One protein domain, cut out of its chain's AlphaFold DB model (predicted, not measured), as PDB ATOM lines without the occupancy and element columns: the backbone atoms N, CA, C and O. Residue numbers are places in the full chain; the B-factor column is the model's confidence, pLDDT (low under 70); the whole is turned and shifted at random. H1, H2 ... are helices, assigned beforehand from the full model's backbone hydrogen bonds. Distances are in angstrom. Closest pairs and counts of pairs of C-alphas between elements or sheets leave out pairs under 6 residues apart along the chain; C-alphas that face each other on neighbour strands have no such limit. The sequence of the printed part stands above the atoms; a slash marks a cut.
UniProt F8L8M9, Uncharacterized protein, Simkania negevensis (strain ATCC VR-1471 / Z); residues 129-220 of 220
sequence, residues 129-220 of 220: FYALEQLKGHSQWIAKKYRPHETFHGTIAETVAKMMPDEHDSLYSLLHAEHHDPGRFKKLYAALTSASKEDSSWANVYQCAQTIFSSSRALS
ATOM      1  N   PHE A 129     -17.441 -29.183   2.107       89.94
ATOM      2  CA  PHE A 129     -18.474 -28.944   1.097       89.94
ATOM      3  C   PHE A 129     -17.959 -27.991   0.010       89.94
ATOM      4  O   PHE A 129     -17.963 -28.326  -1.167       89.94
ATOM      5  N   TYR A 130     -17.404 -26.849   0.411       92.69
ATOM      6  CA  TYR A 130     -16.892 -25.832  -0.498       92.69
ATOM      7  C   TYR A 130     -15.714 -26.329  -1.349       92.69
ATOM      8  O   TYR A 130     -15.571 -25.939  -2.507       92.69
ATOM      9  N   ALA A 131     -14.872 -27.211  -0.806       89.50
ATOM     10  CA  ALA A 131     -13.834 -27.883  -1.581       89.50
ATOM     11  C   ALA A 131     -14.425 -28.833  -2.638       89.50
ATOM     12  O   ALA A 131     -13.963 -28.834  -3.778       89.50
ATOM     13  N   LEU A 132     -15.460 -29.609  -2.291       87.88
ATOM     14  CA  LEU A 132     -16.157 -30.484  -3.241       87.88
ATOM     15  C   LEU A 132     -16.812 -29.688  -4.374       87.88
ATOM     16  O   LEU A 132     -16.715 -30.091  -5.531       87.88
ATOM     17  N   GLU A 133     -17.428 -28.549  -4.070       90.12
ATOM     18  CA  GLU A 133     -18.064 -27.706  -5.088       90.12
ATOM     19  C   GLU A 133     -17.043 -26.998  -5.999       90.12
ATOM     20  O   GLU A 133     -17.264 -26.891  -7.209       90.12
ATOM     21  N   GLN A 134     -15.859 -26.639  -5.482       91.12
ATOM     22  CA  GLN A 134     -14.730 -26.196  -6.315       91.12
ATOM     23  C   GLN A 134     -14.222 -27.306  -7.249       91.12
ATOM     24  O   GLN A 134     -13.918 -27.029  -8.407       91.12
ATOM     25  N   LEU A 135     -14.156 -28.560  -6.783       87.44
ATOM     26  CA  LEU A 135     -13.738 -29.702  -7.610       87.44
ATOM     27  C   LEU A 135     -14.721 -29.987  -8.748       87.44
ATOM     28  O   LEU A 135     -14.305 -30.251  -9.872       87.44
ATOM     29  N   LYS A 136     -16.024 -29.875  -8.472       85.50
ATOM     30  CA  LYS A 136     -17.091 -30.048  -9.470       85.50
ATOM     31  C   LYS A 136     -17.208 -28.870 -10.445       85.50
ATOM     32  O   LYS A 136     -17.952 -28.958 -11.418       85.50
ATOM     33  N   GLY A 137     -16.502 -27.765 -10.190       87.25
ATOM     34  CA  GLY A 137     -16.561 -26.544 -10.995       87.25
ATOM     35  C   GLY A 137     -17.785 -25.662 -10.728       87.25
ATOM     36  O   GLY A 137     -17.988 -24.677 -11.442       87.25
ATOM     37  N   HIS A 138     -18.579 -25.969  -9.698       90.88
ATOM     38  CA  HIS A 138     -19.760 -25.185  -9.340       90.88
ATOM     39  C   HIS A 138     -19.379 -23.771  -8.879       90.88
ATOM     40  O   HIS A 138     -19.921 -22.778  -9.371       90.88
ATOM     41  N   SER A 139     -18.344 -23.656  -8.048       93.88
ATOM     42  CA  SER A 139     -17.842 -22.364  -7.577       93.88
ATOM     43  C   SER A 139     -17.368 -21.457  -8.732       93.88
ATOM     44  O   SER A 139     -17.653 -20.257  -8.747       93.88
ATOM     45  N   GLN A 140     -16.725 -22.022  -9.764       92.12
ATOM     46  CA  GLN A 140     -16.382 -21.295 -10.997       92.12
ATOM     47  C   GLN A 140     -17.618 -20.834 -11.770       92.12
ATOM     48  O   GLN A 140     -17.593 -19.763 -12.383       92.12
ATOM     49  N   TRP A 141     -18.675 -21.641 -11.792       91.88
ATOM     50  CA  TRP A 141     -19.922 -21.267 -12.443       91.88
ATOM     51  C   TRP A 141     -20.591 -20.084 -11.729       91.88
ATOM     52  O   TRP A 141     -20.930 -19.107 -12.399       91.88
ATOM     53  N   ILE A 142     -20.674 -20.095 -10.391       92.69
ATOM     54  CA  ILE A 142     -21.188 -18.963  -9.594       92.69
ATOM     55  C   ILE A 142     -20.391 -17.691  -9.914       92.69
ATOM     56  O   ILE A 142     -20.979 -16.652 -10.231       92.69
ATOM     57  N   ALA A 143     -19.057 -17.780  -9.890       94.44
ATOM     58  CA  ALA A 143     -18.174 -16.659 -10.201       94.44
ATOM     59  C   ALA A 143     -18.485 -16.057 -11.578       94.44
ATOM     60  O   ALA A 143     -18.758 -14.862 -11.696       94.44
ATOM     61  N   LYS A 144     -18.526 -16.896 -12.621       93.06
ATOM     62  CA  LYS A 144     -18.825 -16.464 -13.994       93.06
ATOM     63  C   LYS A 144     -20.232 -15.890 -14.133       93.06
ATOM     64  O   LYS A 144     -20.423 -14.937 -14.883       93.06
ATOM     65  N   LYS A 145     -21.211 -16.452 -13.424       90.50
ATOM     66  CA  LYS A 145     -22.610 -16.022 -13.487       90.50
ATOM     67  C   LYS A 145     -22.815 -14.624 -12.911       90.50
ATOM     68  O   LYS A 145     -23.538 -13.831 -13.508       90.50
ATOM     69  N   TYR A 146     -22.203 -14.322 -11.766       91.31
ATOM     70  CA  TYR A 146     -22.488 -13.085 -11.025       91.31
ATOM     71  C   TYR A 146     -21.393 -12.016 -11.119       91.31
ATOM     72  O   TYR A 146     -21.678 -10.838 -10.889       91.31
ATOM     73  N   ARG A 147     -20.154 -12.403 -11.449       93.06
ATOM     74  CA  ARG A 147     -18.979 -11.527 -11.600       93.06
ATOM     75  C   ARG A 147     -18.092 -11.983 -12.775       93.06
ATOM     76  O   ARG A 147     -16.919 -12.287 -12.580       93.06
ATOM     77  N   PRO A 148     -18.602 -11.987 -14.022       94.25
ATOM     78  CA  PRO A 148     -17.892 -12.539 -15.187       94.25
ATOM     79  C   PRO A 148     -16.548 -11.868 -15.516       94.25
ATOM     80  O   PRO A 148     -15.777 -12.406 -16.307       94.25
ATOM     81  N   HIS A 149     -16.284 -10.682 -14.964       95.19
ATOM     82  CA  HIS A 149     -15.074  -9.901 -15.223       95.19
ATOM     83  C   HIS A 149     -14.020 -10.013 -14.112       95.19
ATOM     84  O   HIS A 149     -12.918  -9.494 -14.278       95.19
ATOM     85  N   GLU A 150     -14.339 -10.668 -12.995       95.06
ATOM     86  CA  GLU A 150     -13.399 -10.892 -11.897       95.06
ATOM     87  C   GLU A 150     -12.769 -12.286 -12.000       95.06
ATOM     88  O   GLU A 150     -13.374 -13.234 -12.504       95.06
ATOM     89  N   THR A 151     -11.531 -12.416 -11.520       93.62
ATOM     90  CA  THR A 151     -10.850 -13.715 -11.441       93.62
ATOM     91  C   THR A 151     -11.151 -14.350 -10.092       93.62
ATOM     92  O   THR A 151     -10.834 -13.768  -9.061       93.62
ATOM     93  N   PHE A 152     -11.768 -15.529 -10.110       94.31
ATOM     94  CA  PHE A 152     -12.015 -16.337  -8.918       94.31
ATOM     95  C   PHE A 152     -10.794 -17.202  -8.598       94.31
ATOM     96  O   PHE A 152     -10.351 -17.967  -9.460       94.31
ATOM     97  N   HIS A 153     -10.279 -17.100  -7.372       92.25
ATOM     98  CA  HIS A 153      -9.078 -17.817  -6.928       92.25
ATOM     99  C   HIS A 153      -9.416 -19.048  -6.084       92.25
ATOM    100  O   HIS A 153      -8.658 -20.019  -6.075       92.25
ATOM    101  N   GLY A 154     -10.564 -19.032  -5.402       89.81
ATOM    102  CA  GLY A 154     -11.020 -20.104  -4.530       89.81
ATOM    103  C   GLY A 154     -10.061 -20.397  -3.375       89.81
ATOM    104  O   GLY A 154      -9.100 -19.682  -3.107       89.81
ATOM    105  N   THR A 155     -10.331 -21.481  -2.652       88.12
ATOM    106  CA  THR A 155      -9.420 -21.987  -1.609       88.12
ATOM    107  C   THR A 155      -8.443 -23.013  -2.176       88.12
ATOM    108  O   THR A 155      -7.313 -23.122  -1.707       88.12
ATOM    109  N   ILE A 156      -8.879 -23.769  -3.184       87.50
ATOM    110  CA  ILE A 156      -8.080 -24.807  -3.842       87.50
ATOM    111  C   ILE A 156      -8.134 -24.720  -5.370       87.50
ATOM    112  O   ILE A 156      -7.476 -25.517  -6.032       87.50
ATOM    113  N   ALA A 157      -8.893 -23.782  -5.946       80.25
ATOM    114  CA  ALA A 157      -9.206 -23.779  -7.373       80.25
ATOM    115  C   ALA A 157      -7.970 -23.752  -8.289       80.25
ATOM    116  O   ALA A 157      -7.947 -24.466  -9.290       80.25
ATOM    117  N   GLU A 158      -6.920 -22.999  -7.951       79.75
ATOM    118  CA  GLU A 158      -5.686 -22.995  -8.751       79.75
ATOM    119  C   GLU A 158      -4.953 -24.341  -8.748       79.75
ATOM    120  O   GLU A 158      -4.389 -24.741  -9.768       79.75
ATOM    121  N   THR A 159      -4.933 -25.037  -7.611       81.12
ATOM    122  CA  THR A 159      -4.316 -26.365  -7.506       81.12
ATOM    123  C   THR A 159      -5.169 -27.394  -8.239       81.12
ATOM    124  O   THR A 159      -4.642 -28.189  -9.009       81.12
ATOM    125  N   VAL A 160      -6.493 -27.302  -8.092       81.56
ATOM    126  CA  VAL A 160      -7.482 -28.130  -8.794       81.56
ATOM    127  C   VAL A 160      -7.363 -28.009 -10.315       81.56
ATOM    128  O   VAL A 160      -7.448 -29.013 -11.017       81.56
ATOM    129  N   ALA A 161      -7.108 -26.807 -10.836       80.56
ATOM    130  CA  ALA A 161      -6.914 -26.575 -12.269       80.56
ATOM    131  C   ALA A 161      -5.647 -27.242 -12.841       80.56
ATOM    132  O   ALA A 161      -5.521 -27.375 -14.057       80.56
ATOM    133  N   LYS A 162      -4.702 -27.639 -11.979       83.44
ATOM    134  CA  LYS A 162      -3.452 -28.321 -12.351       83.44
ATOM    135  C   LYS A 162      -3.525 -29.835 -12.149       83.44
ATOM    136  O   LYS A 162      -2.556 -30.515 -12.476       83.44
ATOM    137  N   MET A 163      -4.624 -30.340 -11.588       86.56
ATOM    138  CA  MET A 163      -4.790 -31.755 -11.282       86.56
ATOM    139  C   MET A 163      -5.262 -32.553 -12.497       86.56
ATOM    140  O   MET A 163      -6.108 -32.103 -13.275       86.56
ATOM    141  N   MET A 164      -4.744 -33.769 -12.614       86.38
ATOM    142  CA  MET A 164      -5.209 -34.780 -13.557       86.38
ATOM    143  C   MET A 164      -6.543 -35.405 -13.085       86.38
ATOM    144  O   MET A 164      -6.913 -35.280 -11.914       86.38
ATOM    145  N   PRO A 165      -7.309 -36.076 -13.966       85.88
ATOM    146  CA  PRO A 165      -8.599 -36.669 -13.589       85.88
ATOM    147  C   PRO A 165      -8.530 -37.695 -12.441       85.88
ATOM    148  O   PRO A 165      -9.387 -37.707 -11.564       85.88
ATOM    149  N   ASP A 166      -7.492 -38.523 -12.396       86.44
ATOM    150  CA  ASP A 166      -7.261 -39.519 -11.340       86.44
ATOM    151  C   ASP A 166      -6.867 -38.890  -9.992       86.44
ATOM    152  O   ASP A 166      -7.238 -39.379  -8.918       86.44
ATOM    153  N   GLU A 167      -6.155 -37.765 -10.035       86.50
ATOM    154  CA  GLU A 167      -5.862 -36.928  -8.872       86.50
ATOM    155  C   GLU A 167      -7.146 -36.308  -8.297       86.50
ATOM    156  O   GLU A 167      -7.336 -36.287  -7.075       86.50
ATOM    157  N   HIS A 168      -8.056 -35.859  -9.172       85.06
ATOM    158  CA  HIS A 168      -9.399 -35.387  -8.807       85.06
ATOM    159  C   HIS A 168     -10.203 -36.476  -8.097       85.06
ATOM    160  O   HIS A 168     -10.679 -36.258  -6.980       85.06
ATOM    161  N   ASP A 169     -10.285 -37.665  -8.696       86.25
ATOM    162  CA  ASP A 169     -11.011 -38.810  -8.137       86.25
ATOM    163  C   ASP A 169     -10.461 -39.232  -6.768       86.25
ATOM    164  O   ASP A 169     -11.207 -39.607  -5.850       86.25
ATOM    165  N   SER A 170      -9.141 -39.140  -6.602       87.31
ATOM    166  CA  SER A 170      -8.461 -39.459  -5.348       87.31
ATOM    167  C   SER A 170      -8.790 -38.451  -4.247       87.31
ATOM    168  O   SER A 170      -9.109 -38.851  -3.123       87.31
ATOM    169  N   LEU A 171      -8.767 -37.151  -4.560       87.12
ATOM    170  CA  LEU A 171      -9.146 -36.105  -3.609       87.12
ATOM    171  C   LEU A 171     -10.634 -36.185  -3.247       87.12
ATOM    172  O   LEU A 171     -10.985 -36.090  -2.069       87.12
ATOM    173  N   TYR A 172     -11.499 -36.438  -4.231       85.44
ATOM    174  CA  TYR A 172     -12.928 -36.656  -4.016       85.44
ATOM    175  C   TYR A 172     -13.182 -37.852  -3.087       85.44
ATOM    176  O   TYR A 172     -13.920 -37.751  -2.104       85.44
ATOM    177  N   SER A 173     -12.506 -38.978  -3.336       86.38
ATOM    178  CA  SER A 173     -12.589 -40.182  -2.500       86.38
ATOM    179  C   SER A 173     -12.139 -39.930  -1.061       86.38
ATOM    180  O   SER A 173     -12.717 -40.484  -0.123       86.38
ATOM    181  N   LEU A 174     -11.109 -39.105  -0.878       88.50
ATOM    182  CA  LEU A 174     -10.584 -38.733   0.430       88.50
ATOM    183  C   LEU A 174     -11.566 -37.842   1.205       88.50
ATOM    184  O   LEU A 174     -11.857 -38.143   2.362       88.50
ATOM    185  N   LEU A 175     -12.114 -36.808   0.558       84.56
ATOM    186  CA  LEU A 175     -13.150 -35.925   1.111       84.56
ATOM    187  C   LEU A 175     -14.405 -36.703   1.515       84.56
ATOM    188  O   LEU A 175     -14.925 -36.530   2.613       84.56
ATOM    189  N   HIS A 176     -14.859 -37.619   0.662       82.31
ATOM    190  CA  HIS A 176     -15.994 -38.480   0.974       82.31
ATOM    191  C   HIS A 176     -15.682 -39.427   2.150       82.31
ATOM    192  O   HIS A 176     -16.510 -39.641   3.034       82.31
ATOM    193  N   ALA A 177     -14.481 -40.015   2.199       84.69
ATOM    194  CA  ALA A 177     -14.104 -40.915   3.286       84.69
ATOM    195  C   ALA A 177     -14.002 -40.206   4.645       84.69
ATOM    196  O   ALA A 177     -14.320 -40.831   5.654       84.69
ATOM    197  N   GLU A 178     -13.592 -38.932   4.690       84.44
ATOM    198  CA  GLU A 178     -13.462 -38.160   5.938       84.44
ATOM    199  C   GLU A 178     -14.743 -38.211   6.782       84.44
ATOM    200  O   GLU A 178     -14.679 -38.412   7.997       84.44
ATOM    201  N   HIS A 179     -15.900 -38.109   6.126       74.56
ATOM    202  CA  HIS A 179     -17.200 -37.987   6.792       74.56
ATOM    203  C   HIS A 179     -17.934 -39.315   6.958       74.56
ATOM    204  O   HIS A 179     -18.731 -39.465   7.882       74.56
ATOM    205  N   HIS A 180     -17.668 -40.286   6.083       75.81
ATOM    206  CA  HIS A 180     -18.446 -41.527   6.019       75.81
ATOM    207  C   HIS A 180     -17.690 -42.767   6.514       75.81
ATOM    208  O   HIS A 180     -18.319 -43.730   6.946       75.81
ATOM    209  N   ASP A 181     -16.356 -42.763   6.470       84.38
ATOM    210  CA  ASP A 181     -15.524 -43.879   6.929       84.38
ATOM    211  C   ASP A 181     -14.159 -43.366   7.432       84.38
ATOM    212  O   ASP A 181     -13.161 -43.388   6.700       84.38
ATOM    213  N   PRO A 182     -14.072 -42.936   8.707       84.81
ATOM    214  CA  PRO A 182     -12.836 -42.402   9.284       84.81
ATOM    215  C   PRO A 182     -11.657 -43.386   9.233       84.81
ATOM    216  O   PRO A 182     -10.492 -42.976   9.211       84.81
ATOM    217  N   GLY A 183     -11.936 -44.695   9.229       87.12
ATOM    218  CA  GLY A 183     -10.920 -45.735   9.092       87.12
ATOM    219  C   GLY A 183     -10.318 -45.745   7.690       87.12
ATOM    220  O   GLY A 183      -9.092 -45.764   7.540       87.12
ATOM    221  N   ARG A 184     -11.168 -45.674   6.662       88.81
ATOM    222  CA  ARG A 184     -10.749 -45.515   5.267       88.81
ATOM    223  C   ARG A 184     -10.060 -44.178   5.031       88.81
ATOM    224  O   ARG A 184      -9.016 -44.181   4.388       88.81
ATOM    225  N   PHE A 185     -10.554 -43.079   5.602       90.00
ATOM    226  CA  PHE A 185      -9.892 -41.774   5.522       90.00
ATOM    227  C   PHE A 185      -8.444 -41.849   6.008       90.00
ATOM    228  O   PHE A 185      -7.531 -41.481   5.275       90.00
ATOM    229  N   LYS A 186      -8.204 -42.402   7.208       88.06
ATOM    230  CA  LYS A 186      -6.842 -42.545   7.754       88.06
ATOM    231  C   LYS A 186      -5.927 -43.343   6.826       88.06
ATOM    232  O   LYS A 186      -4.773 -42.962   6.642       88.06
ATOM    233  N   LYS A 187      -6.435 -44.430   6.234       90.50
ATOM    234  CA  LYS A 187      -5.679 -45.254   5.278       90.50
ATOM    235  C   LYS A 187      -5.359 -44.488   3.992       90.50
ATOM    236  O   LYS A 187      -4.206 -44.486   3.575       90.50
ATOM    237  N   LEU A 188      -6.353 -43.824   3.398       90.00
ATOM    238  CA  LEU A 188      -6.186 -43.041   2.170       90.00
ATOM    239  C   LEU A 188      -5.234 -41.857   2.378       90.00
ATOM    240  O   LEU A 188      -4.332 -41.650   1.577       90.00
ATOM    241  N   TYR A 189      -5.378 -41.128   3.486       89.56
ATOM    242  CA  TYR A 189      -4.524 -39.986   3.806       89.56
ATOM    243  C   TYR A 189      -3.065 -40.401   4.041       89.56
ATOM    244  O   TYR A 189      -2.139 -39.729   3.583       89.56
ATOM    245  N   ALA A 190      -2.840 -41.529   4.725       88.12
ATOM    246  CA  ALA A 190      -1.501 -42.084   4.907       88.12
ATOM    247  C   ALA A 190      -0.873 -42.509   3.571       88.12
ATOM    248  O   ALA A 190       0.280 -42.174   3.315       88.12
ATOM    249  N   ALA A 191      -1.638 -43.187   2.707       88.12
ATOM    250  CA  ALA A 191      -1.179 -43.573   1.375       88.12
ATOM    251  C   ALA A 191      -0.803 -42.349   0.525       88.12
ATOM    252  O   ALA A 191       0.285 -42.322  -0.041       88.12
ATOM    253  N   LEU A 192      -1.641 -41.306   0.525       89.38
ATOM    254  CA  LEU A 192      -1.365 -40.040  -0.157       89.38
ATOM    255  C   LEU A 192      -0.088 -39.366   0.367       89.38
ATOM    256  O   LEU A 192       0.712 -38.862  -0.412       89.38
ATOM    257  N   THR A 193       0.120 -39.378   1.686       86.88
ATOM    258  CA  THR A 193       1.307 -38.781   2.323       86.88
ATOM    259  C   THR A 193       2.598 -39.516   1.954       86.88
ATOM    260  O   THR A 193       3.660 -38.900   1.891       86.88
ATOM    261  N   SER A 194       2.537 -40.835   1.759       86.44
ATOM    262  CA  SER A 194       3.674 -41.610   1.255       86.44
ATOM    263  C   SER A 194       3.903 -41.350  -0.233       86.44
ATOM    264  O   SER A 194       5.020 -41.018  -0.617       86.44
ATOM    265  N   ALA A 195       2.846 -41.411  -1.050       85.00
ATOM    266  CA  ALA A 195       2.925 -41.207  -2.495       85.00
ATOM    267  C   ALA A 195       3.479 -39.821  -2.865       85.00
ATOM    268  O   ALA A 195       4.356 -39.727  -3.714       85.00
ATOM    269  N   SER A 196       3.066 -38.756  -2.168       86.25
ATOM    270  CA  SER A 196       3.540 -37.388  -2.438       86.25
ATOM    271  C   SER A 196       5.025 -37.154  -2.141       86.25
ATOM    272  O   SER A 196       5.590 -36.155  -2.585       86.25
ATOM    273  N   LYS A 197       5.675 -38.055  -1.393       84.25
ATOM    274  CA  LYS A 197       7.129 -38.025  -1.155       84.25
ATOM    275  C   LYS A 197       7.919 -38.764  -2.230       84.25
ATOM    276  O   LYS A 197       9.107 -38.499  -2.384       84.25
ATOM    277  N   GLU A 198       7.282 -39.712  -2.907       82.06
ATOM    278  CA  GLU A 198       7.910 -40.610  -3.879       82.06
ATOM    279  C   GLU A 198       7.670 -40.146  -5.321       82.06
ATOM    280  O   GLU A 198       8.533 -40.333  -6.175       82.06
ATOM    281  N   ASP A 199       6.534 -39.495  -5.575       78.00
ATOM    282  CA  ASP A 199       6.119 -39.023  -6.890       78.00
ATOM    283  C   ASP A 199       5.509 -37.615  -6.793       78.00
ATOM    284  O   ASP A 199       4.531 -37.364  -6.082       78.00
ATOM    285  N   SER A 200       6.113 -36.677  -7.528       74.62
ATOM    286  CA  SER A 200       5.715 -35.271  -7.563       74.62
ATOM    287  C   SER A 200       4.341 -35.023  -8.187       74.62
ATOM    288  O   SER A 200       3.806 -33.935  -7.988       74.62
ATOM    289  N   SER A 201       3.764 -35.985  -8.922       74.88
ATOM    290  CA  SER A 201       2.390 -35.872  -9.440       74.88
ATOM    291  C   SER A 201       1.385 -35.702  -8.288       74.88
ATOM    292  O   SER A 201       0.671 -34.705  -8.202       74.88
ATOM    293  N   TRP A 202       1.495 -36.535  -7.251       84.56
ATOM    294  CA  TRP A 202       0.632 -36.508  -6.064       84.56
ATOM    295  C   TRP A 202       0.804 -35.285  -5.149       84.56
ATOM    296  O   TRP A 202       0.063 -35.136  -4.169       84.56
ATOM    297  N   ALA A 203       1.755 -34.392  -5.441       84.62
ATOM    298  CA  ALA A 203       1.988 -33.189  -4.649       84.62
ATOM    299  C   ALA A 203       0.771 -32.247  -4.656       84.62
ATOM    300  O   ALA A 203       0.436 -31.689  -3.609       84.62
ATOM    301  N   ASN A 204       0.066 -32.124  -5.788       84.81
ATOM    302  CA  ASN A 204      -1.121 -31.267  -5.907       84.81
ATOM    303  C   ASN A 204      -2.274 -31.775  -5.027       84.81
ATOM    304  O   ASN A 204      -2.842 -31.013  -4.241       84.81
ATOM    305  N   VAL A 205      -2.565 -33.080  -5.093       86.00
ATOM    306  CA  VAL A 205      -3.593 -33.746  -4.268       86.00
ATOM    307  C   VAL A 205      -3.280 -33.562  -2.783       86.00
ATOM    308  O   VAL A 205      -4.155 -33.204  -1.992       86.00
ATOM    309  N   TYR A 206      -2.019 -33.780  -2.399       88.44
ATOM    310  CA  TYR A 206      -1.569 -33.626  -1.021       88.44
ATOM    311  C   TYR A 206      -1.677 -32.177  -0.536       88.44
ATOM    312  O   TYR A 206      -2.174 -31.949   0.564       88.44
ATOM    313  N   GLN A 207      -1.285 -31.194  -1.351       87.00
ATOM    314  CA  GLN A 207      -1.409 -29.778  -1.009       87.00
ATOM    315  C   GLN A 207      -2.876 -29.367  -0.820       87.00
ATOM    316  O   GLN A 207      -3.199 -28.725   0.179       87.00
ATOM    317  N   CYS A 208      -3.777 -29.776  -1.720       87.38
ATOM    318  CA  CYS A 208      -5.216 -29.560  -1.549       87.38
ATOM    319  C   CYS A 208      -5.724 -30.170  -0.242       87.38
ATOM    320  O   CYS A 208      -6.366 -29.485   0.554       87.38
ATOM    321  N   ALA A 209      -5.400 -31.442   0.004       88.19
ATOM    322  CA  ALA A 209      -5.801 -32.146   1.211       88.19
ATOM    323  C   ALA A 209      -5.282 -31.442   2.477       88.19
ATOM    324  O   ALA A 209      -6.031 -31.254   3.432       88.19
ATOM    325  N   GLN A 210      -4.029 -30.981   2.479       87.38
ATOM    326  CA  GLN A 210      -3.487 -30.202   3.589       87.38
ATOM    327  C   GLN A 210      -4.263 -28.905   3.807       87.38
ATOM    328  O   GLN A 210      -4.646 -28.640   4.943       87.38
ATOM    329  N   THR A 211      -4.540 -28.118   2.765       86.00
ATOM    330  CA  THR A 211      -5.315 -26.870   2.890       86.00
ATOM    331  C   THR A 211      -6.702 -27.124   3.488       86.00
ATOM    332  O   THR A 211      -7.127 -26.415   4.400       86.00
ATOM    333  N   ILE A 212      -7.385 -28.175   3.033       84.75
ATOM    334  CA  ILE A 212      -8.731 -28.526   3.498       84.75
ATOM    335  C   ILE A 212      -8.700 -29.010   4.959       84.75
ATOM    336  O   ILE A 212      -9.430 -28.490   5.803       84.75
ATOM    337  N   PHE A 213      -7.835 -29.976   5.290       82.88
ATOM    338  CA  PHE A 213      -7.875 -30.673   6.586       82.88
ATOM    339  C   PHE A 213      -7.029 -30.019   7.692       82.88
ATOM    340  O   PHE A 213      -7.179 -30.355   8.868       82.88
ATOM    341  N   SER A 214      -6.129 -29.089   7.359       74.50
ATOM    342  CA  SER A 214      -5.441 -28.266   8.372       74.50
ATOM    343  C   SER A 214      -6.370 -27.202   8.960       74.50
ATOM    344  O   SER A 214      -6.302 -26.926  10.156       74.50
ATOM    345  N   SER A 215      -7.295 -26.692   8.146       56.47
ATOM    346  CA  SER A 215      -8.329 -25.730   8.539       56.47
ATOM    347  C   SER A 215      -9.378 -26.351   9.472       56.47
ATOM    348  O   SER A 215      -9.866 -25.684  10.380       56.47
ATOM    349  N   SER A 216      -9.682 -27.647   9.309       52.81
ATOM    350  CA  SER A 216     -10.700 -28.354  10.103       52.81
ATOM    351  C   SER A 216     -10.220 -28.824  11.484       52.81
ATOM    352  O   SER A 216     -11.035 -29.013  12.385       52.81
ATOM    353  N   ARG A 217      -8.903 -28.985  11.692       46.88
ATOM    354  CA  ARG A 217      -8.311 -29.473  12.959       46.88
ATOM    355  C   ARG A 217      -7.901 -28.386  13.949       46.88
ATOM    356  O   ARG A 217      -7.597 -28.705  15.090       46.88
ATOM    357  N   ALA A 218      -7.920 -27.113  13.559       32.62
ATOM    358  CA  ALA A 218      -7.642 -26.006  14.479       32.62
ATOM    359  C   ALA A 218      -8.787 -25.735  15.486       32.62
ATOM    360  O   ALA A 218      -8.679 -24.821  16.300       32.62
ATOM    361  N   LEU A 219      -9.875 -26.517  15.439       31.95
ATOM    362  CA  LEU A 219     -11.053 -26.389  16.306       31.95
ATOM    363  C   LEU A 219     -11.414 -27.681  17.069       31.95
ATOM    364  O   LEU A 219     -12.506 -27.752  17.632       31.95
ATOM    365  N   SER A 220     -10.529 -28.688  17.100       30.81
ATOM    366  CA  SER A 220     -10.688 -29.883  17.951       30.81
ATOM    367  C   SER A 220      -9.828 -29.817  19.204       30.81
ATOM    368  O   SER A 220      -8.600 -29.638  19.021       30.81
TER     369      SER A 220
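This is residues 129 to 220 of the 220 residues of an uncharacterized protein of Simkania negevensis (strain ATCC VR-1471 / Z) (UniProt F8L8M9). Look for an up-and-down bundle of three helices, H4, H5 and H6, each running against the one before, with short H1 packed on H4 and H3 on H6. H2 makes a corner with H1, away from the bundle. The 92 printed residues, all helix by class, include H1 to H6 in chain order and no named strand. The whole is compact, radius of gyration of the C-alphas 13.9 A, spanning 41 by 30 by 21 A.

Find C-alpha 182 at (-12.836, -42.402, 9.284); H5 runs 24.6 A to residue 198. H4 is residues 165 to 180, 22.5 A; H6, 203 to 217, 20.7 A, ends at (-8.311, -29.473, 12.959). H1 is 129 to 135, H2 138 to 146, H3 157 to 160.

H5 forms hairpins with H4, closest C-alphas Ala 177 and Phe 185, 4.8 A, and with H6, Ser 196 and Ala 203, 5.0 A. Every O i to N i+4 pair is within hydrogen-bond range in H1 and H2, but 11 of 12 in H4, 12 of 13 in H5 and 8 of 11 in H6; H3 is too short for one.

The printed part has no cut. pLDDT is under 70 at residues 215 to 220.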